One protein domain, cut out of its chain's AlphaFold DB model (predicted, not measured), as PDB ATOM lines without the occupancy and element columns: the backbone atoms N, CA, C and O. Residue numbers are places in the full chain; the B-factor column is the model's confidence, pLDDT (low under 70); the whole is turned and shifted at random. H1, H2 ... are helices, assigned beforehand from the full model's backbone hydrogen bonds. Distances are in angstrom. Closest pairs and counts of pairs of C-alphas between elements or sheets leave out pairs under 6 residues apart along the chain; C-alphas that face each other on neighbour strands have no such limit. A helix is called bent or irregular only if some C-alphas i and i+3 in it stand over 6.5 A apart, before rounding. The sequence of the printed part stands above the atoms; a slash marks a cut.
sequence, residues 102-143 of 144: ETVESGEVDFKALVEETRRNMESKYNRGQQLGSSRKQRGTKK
ATOM      1  N   GLU A 102     -37.088 -17.378 -23.377       68.56
ATOM      2  CA  GLU A 102     -37.389 -15.968 -23.119       68.56
ATOM      3  C   GLU A 102     -36.383 -15.013 -23.784       68.56
ATOM      4  O   GLU A 102     -36.784 -14.028 -24.392       68.56
ATOM      5  N   THR A 103     -35.080 -15.316 -23.743       68.12
ATOM      6  CA  THR A 103     -34.040 -14.487 -24.399       68.12
ATOM      7  C   THR A 103     -33.997 -14.603 -25.922       68.12
ATOM      8  O   THR A 103     -33.487 -13.713 -26.601       68.12
ATOM      9  N   VAL A 104     -34.518 -15.699 -26.480       70.75
ATOM     10  CA  VAL A 104     -34.690 -15.849 -27.933       70.75
ATOM     11  C   VAL A 104     -35.942 -15.099 -28.390       70.75
ATOM     12  O   VAL A 104     -35.913 -14.431 -29.420       70.75
ATOM     13  N   GLU A 105     -37.019 -15.168 -27.607       69.56
ATOM     14  CA  GLU A 105     -38.276 -14.463 -27.871       69.56
ATOM     15  C   GLU A 105     -38.145 -12.944 -27.704       69.56
ATOM     16  O   GLU A 105     -38.740 -12.193 -28.474       69.56
ATOM     17  N   SER A 106     -37.317 -12.480 -26.762       75.00
ATOM     18  CA  SER A 106     -37.037 -11.054 -26.556       75.00
ATOM     19  C   SER A 106     -36.156 -10.427 -27.646       75.00
ATOM     20  O   SER A 106     -35.986  -9.209 -27.664       75.00
ATOM     21  N   GLY A 107     -35.584 -11.232 -28.553       68.50
ATOM     22  CA  GLY A 107     -34.680 -10.765 -29.611       68.50
ATOM     23  C   GLY A 107     -33.301 -10.317 -29.112       68.50
ATOM     24  O   GLY A 107     -32.520  -9.764 -29.883       68.50
ATOM     25  N   GLU A 108     -32.980 -10.568 -27.839       70.12
ATOM     26  CA  GLU A 108     -31.694 -10.220 -27.222       70.12
ATOM     27  C   GLU A 108     -30.532 -11.062 -27.780       70.12
ATOM     28  O   GLU A 108     -29.362 -10.694 -27.655       70.12
ATOM     29  N   VAL A 109     -30.843 -12.181 -28.446       71.62
ATOM     30  CA  VAL A 109     -29.854 -13.055 -29.084       71.62
ATOM     31  C   VAL A 109     -30.257 -13.395 -30.517       71.62
ATOM     32  O   VAL A 109     -31.392 -13.787 -30.781       71.62
ATOM     33  N   ASP A 110     -29.308 -13.306 -31.456       77.75
ATOM     34  CA  ASP A 110     -29.534 -13.722 -32.844       77.75
ATOM     35  C   ASP A 110     -29.624 -15.252 -32.936       77.75
ATOM     36  O   ASP A 110     -28.625 -15.983 -32.897       77.75
ATOM     37  N   PHE A 111     -30.856 -15.739 -33.079       75.56
ATOM     38  CA  PHE A 111     -31.167 -17.156 -33.198       75.56
ATOM     39  C   PHE A 111     -30.412 -17.832 -34.352       75.56
ATOM     40  O   PHE A 111     -29.963 -18.970 -34.204       75.56
ATOM     41  N   LYS A 112     -30.220 -17.154 -35.492       82.06
ATOM     42  CA  LYS A 112     -29.547 -17.755 -36.655       82.06
ATOM     43  C   LYS A 112     -28.061 -17.970 -36.386       82.06
ATOM     44  O   LYS A 112     -27.556 -19.065 -36.638       82.06
ATOM     45  N   ALA A 113     -27.393 -16.979 -35.798       78.12
ATOM     46  CA  ALA A 113     -25.996 -17.098 -35.390       78.12
ATOM     47  C   ALA A 113     -25.795 -18.231 -34.363       78.12
ATOM     48  O   ALA A 113     -24.870 -19.039 -34.488       78.12
ATOM     49  N   LEU A 114     -26.708 -18.359 -33.391       77.50
ATOM     50  CA  LEU A 114     -26.680 -19.452 -32.413       77.50
ATOM     51  C   LEU A 114     -26.895 -20.832 -33.050       77.50
ATOM     52  O   LEU A 114     -26.271 -21.809 -32.622       77.50
ATOM     53  N   VAL A 115     -27.754 -20.944 -34.066       83.19
ATOM     54  CA  VAL A 115     -27.985 -22.202 -34.792       83.19
ATOM     55  C   VAL A 115     -26.720 -22.654 -35.522       83.19
ATOM     56  O   VAL A 115     -26.361 -23.831 -35.442       83.19
ATOM     57  N   GLU A 116     -26.015 -21.746 -36.194       81.50
ATOM     58  CA  GLU A 116     -24.763 -22.066 -36.890       81.50
ATOM     59  C   GLU A 116     -23.652 -22.479 -35.919       81.50
ATOM     60  O   GLU A 116     -22.992 -23.505 -36.125       81.50
ATOM     61  N   GLU A 117     -23.494 -21.752 -34.808       79.00
ATOM     62  CA  GLU A 117     -22.541 -22.111 -33.753       79.00
ATOM     63  C   GLU A 117     -22.880 -23.486 -33.151       79.00
ATOM     64  O   GLU A 117     -21.996 -24.322 -32.926       79.00
ATOM     65  N   THR A 118     -24.169 -23.761 -32.938       84.38
ATOM     66  CA  THR A 118     -24.644 -25.044 -32.409       84.38
ATOM     67  C   THR A 118     -24.353 -26.185 -33.377       84.38
ATOM     68  O   THR A 118     -23.814 -27.208 -32.950       84.38
ATOM     69  N   ARG A 119     -24.628 -26.017 -34.678       86.06
ATOM     70  CA  ARG A 119     -24.313 -27.020 -35.711       86.06
ATOM     71  C   ARG A 119     -22.821 -27.337 -35.744       86.06
ATOM     72  O   ARG A 119     -22.447 -28.504 -35.629       86.06
ATOM     73  N   ARG A 120     -21.968 -26.309 -35.784       82.12
ATOM     74  CA  ARG A 120     -20.504 -26.467 -35.785       82.12
ATOM     75  C   ARG A 120     -19.996 -27.188 -34.533       82.12
ATOM     76  O   ARG A 120     -19.134 -28.063 -34.616       82.12
ATOM     77  N   ASN A 121     -20.544 -26.850 -33.366       83.25
ATOM     78  CA  ASN A 121     -20.190 -27.498 -32.106       83.25
ATOM     79  C   ASN A 121     -20.640 -28.967 -32.055       83.25
ATOM     80  O   ASN A 121     -19.899 -29.812 -31.546       83.25
ATOM     81  N   MET A 122     -21.830 -29.284 -32.572       85.44
ATOM     82  CA  MET A 122     -22.328 -30.661 -32.639       85.44
ATOM     83  C   MET A 122     -21.488 -31.515 -33.589       85.44
ATOM     84  O   MET A 122     -21.079 -32.615 -33.217       85.44
ATOM     85  N   GLU A 123     -21.143 -30.986 -34.760       86.81
ATOM     86  CA  GLU A 123     -20.287 -31.671 -35.727       86.81
ATOM     87  C   GLU A 123     -18.873 -31.908 -35.173       86.81
ATOM     88  O   GLU A 123     -18.337 -33.013 -35.253       86.81
ATOM     89  N   SER A 124     -18.290 -30.910 -34.501       84.38
ATOM     90  CA  SER A 124     -16.989 -31.055 -33.838       84.38
ATOM     91  C   SER A 124     -17.002 -32.148 -32.761       84.38
ATOM     92  O   SER A 124     -16.084 -32.971 -32.694       84.38
ATOM     93  N   LYS A 125     -18.056 -32.209 -31.936       85.31
ATOM     94  CA  LYS A 125     -18.222 -33.259 -30.917       85.31
ATOM     95  C   LYS A 125     -18.397 -34.638 -31.546       85.31
ATOM     96  O   LYS A 125     -17.788 -35.591 -31.060       85.31
ATOM     97  N   TYR A 126     -19.180 -34.738 -32.618       87.88
ATOM     98  CA  TYR A 126     -19.376 -35.978 -33.363       87.88
ATOM     99  C   TYR A 126     -18.054 -36.493 -33.945       87.88
ATOM    100  O   TYR A 126     -17.648 -37.620 -33.655       87.88
ATOM    101  N   ASN A 127     -17.320 -35.639 -34.662       86.56
ATOM    102  CA  ASN A 127     -16.027 -35.977 -35.259       86.56
ATOM    103  C   ASN A 127     -14.997 -36.379 -34.200       86.56
ATOM    104  O   ASN A 127     -14.299 -37.384 -34.349       86.56
ATOM    105  N   ARG A 128     -14.950 -35.656 -33.076       84.44
ATOM    106  CA  ARG A 128     -14.103 -36.016 -31.934       84.44
ATOM    107  C   ARG A 128     -14.496 -37.370 -31.338       84.44
ATOM    108  O   ARG A 128     -13.616 -38.155 -30.992       84.44
ATOM    109  N   GLY A 129     -15.790 -37.664 -31.232       84.50
ATOM    110  CA  GLY A 129     -16.301 -38.963 -30.790       84.50
ATOM    111  C   GLY A 129     -15.865 -40.106 -31.710       84.50
ATOM    112  O   GLY A 129     -15.359 -41.120 -31.225       84.50
ATOM    113  N   GLN A 130     -15.965 -39.910 -33.026       84.44
ATOM    114  CA  GLN A 130     -15.509 -40.876 -34.030       84.44
ATOM    115  C   GLN A 130     -13.995 -41.115 -33.955       84.44
ATOM    116  O   GLN A 130     -13.558 -42.264 -33.905       84.44
ATOM    117  N   GLN A 131     -13.191 -40.051 -33.857       80.75
ATOM    118  CA  GLN A 131     -11.731 -40.143 -33.717       80.75
ATOM    119  C   GLN A 131     -11.302 -40.862 -32.430       80.75
ATOM    120  O   GLN A 131     -10.385 -41.683 -32.432       80.75
ATOM    121  N   LEU A 132     -11.971 -40.587 -31.309       78.81
ATOM    122  CA  LEU A 132     -11.700 -41.279 -30.048       78.81
ATOM    123  C   LEU A 132     -12.122 -42.754 -30.112       78.81
ATOM    124  O   LEU A 132     -11.430 -43.615 -29.567       78.81
ATOM    125  N   GLY A 133     -13.230 -43.060 -30.792       78.88
ATOM    126  CA  GLY A 133     -13.702 -44.423 -31.026       78.88
ATOM    127  C   GLY A 133     -12.753 -45.239 -31.909       78.88
ATOM    128  O   GLY A 133     -12.408 -46.369 -31.557       78.88
ATOM    129  N   SER A 134     -12.272 -44.668 -33.015       73.94
ATOM    130  CA  SER A 134     -11.315 -45.322 -33.918       73.94
ATOM    131  C   SER A 134      -9.948 -45.525 -33.258       73.94
ATOM    132  O   SER A 134      -9.391 -46.622 -33.330       73.94
ATOM    133  N   SER A 135      -9.457 -44.529 -32.513       68.56
ATOM    134  CA  SER A 135      -8.222 -44.632 -31.726       68.56
ATOM    135  C   SER A 135      -8.286 -45.760 -30.683       68.56
ATOM    136  O   SER A 135      -7.322 -46.507 -30.496       68.56
ATOM    137  N   ARG A 136      -9.444 -45.952 -30.034       69.75
ATOM    138  CA  ARG A 136      -9.662 -47.066 -29.094       69.75
ATOM    139  C   ARG A 136      -9.710 -48.425 -29.794       69.75
ATOM    140  O   ARG A 136      -9.117 -49.370 -29.279       69.75
ATOM    141  N   LYS A 137     -10.343 -48.528 -30.971       69.81
ATOM    142  CA  LYS A 137     -10.367 -49.770 -31.772       69.81
ATOM    143  C   LYS A 137      -8.960 -50.194 -32.217       69.81
ATOM    144  O   LYS A 137      -8.615 -51.361 -32.070       69.81
ATOM    145  N   GLN A 138      -8.120 -49.252 -32.655       61.06
ATOM    146  CA  GLN A 138      -6.729 -49.529 -33.049       61.06
ATOM    147  C   GLN A 138      -5.832 -49.957 -31.876       61.06
ATOM    148  O   GLN A 138      -4.929 -50.775 -32.044       61.06
ATOM    149  N   ARG A 139      -6.074 -49.440 -30.665       58.62
ATOM    150  CA  ARG A 139      -5.365 -49.901 -29.457       58.62
ATOM    151  C   ARG A 139      -5.797 -51.297 -28.999       58.62
ATOM    152  O   ARG A 139      -4.997 -51.979 -28.366       58.62
ATOM    153  N   GLY A 140      -7.025 -51.719 -29.307       57.97
ATOM    154  CA  GLY A 140      -7.536 -53.056 -28.984       57.97
ATOM    155  C   GLY A 140      -6.995 -54.165 -29.891       57.97
ATOM    156  O   GLY A 140      -6.804 -55.284 -29.428       57.97
ATOM    157  N   THR A 141      -6.693 -53.862 -31.156       57.88
ATOM    158  CA  THR A 141      -6.163 -54.843 -32.120       57.88
ATOM    159  C   THR A 141      -4.654 -55.056 -32.016       57.88
ATOM    160  O   THR A 141      -4.180 -56.127 -32.363       57.88
ATOM    161  N   LYS A 142      -3.893 -54.090 -31.485       55.66
ATOM    162  CA  LYS A 142      -2.427 -54.187 -31.314       55.66
ATOM    163  C   LYS A 142      -1.981 -54.967 -30.060       55.66
ATOM    164  O   LYS A 142      -0.798 -54.981 -29.739       55.66
ATOM    165  N   LYS A 143      -2.929 -55.544 -29.311       54.06
ATOM    166  CA  LYS A 143      -2.704 -56.296 -28.062       54.06
ATOM    167  C   LYS A 143      -3.035 -57.796 -28.175       54.06
ATOM    168  O   LYS A 143      -3.202 -58.446 -27.146       54.06
TER     169      LYS A 143
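AT A GLANCE: This is residues 102 to 143 of the 144 residues of an uncharacterized protein of Deinococcus wulumuqiensis R12 (UniProt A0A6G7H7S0). One long, nearly straight helix, H2, makes most of the length of this rod, and before its first residue, Phe 111, the printed part folds into a small hook, residues 102 to 110, that holds the short helix H1. Nothing packs along most of H2: residues 115 to 143, of which 115 to 141 belong to H2, stand free. The printed part has 42 residues with two named helices, H1 then H2 along the chain, and no named strand; its class is all helix. It is extended, with a radius of gyration of the C-alphas of 17.7 A, and spans 57 by 15 by 7 A.

IN THESE COORDINATES: H2 is residues 111 to 141, 45.2 A from first to last C-alpha. It begins at C-alpha 111, at (-31.167, -17.156, -33.198), and ends at C-alpha 141, at (-6.163, -54.843, -32.120). H1 is residues 102 to 105, 5.1 A from first to last C-alpha, with C-alpha 102 at (-37.389, -15.968, -23.119).

HOW THE PARTS SIT: H2 is not bent, and every pair of O of residue i and N of residue i+4 inside it is within hydrogen-bond range. H1 is too short for such a pair; its one pair of O of residue i and N of residue i+3 is within range. H1 and H2 are close but not clearly touching, with 1 pair of C-alphas within 8 A: the closest, those of Val 104 and Phe 111, are 6.5 A apart. Their centres are 28.0 A apart. The link between them, 5 residues, is tight, and residues 105 to 110 stand free.

THE WHOLE: The two C-alphas farthest apart are those of Ser 106 and Lys 143, at 56.8 A. The printed part has no cut and no long link. The mean pLDDT of the printed part is 75.4; residues 102 to 103, 105, 107 and 135 to 143 are under 70.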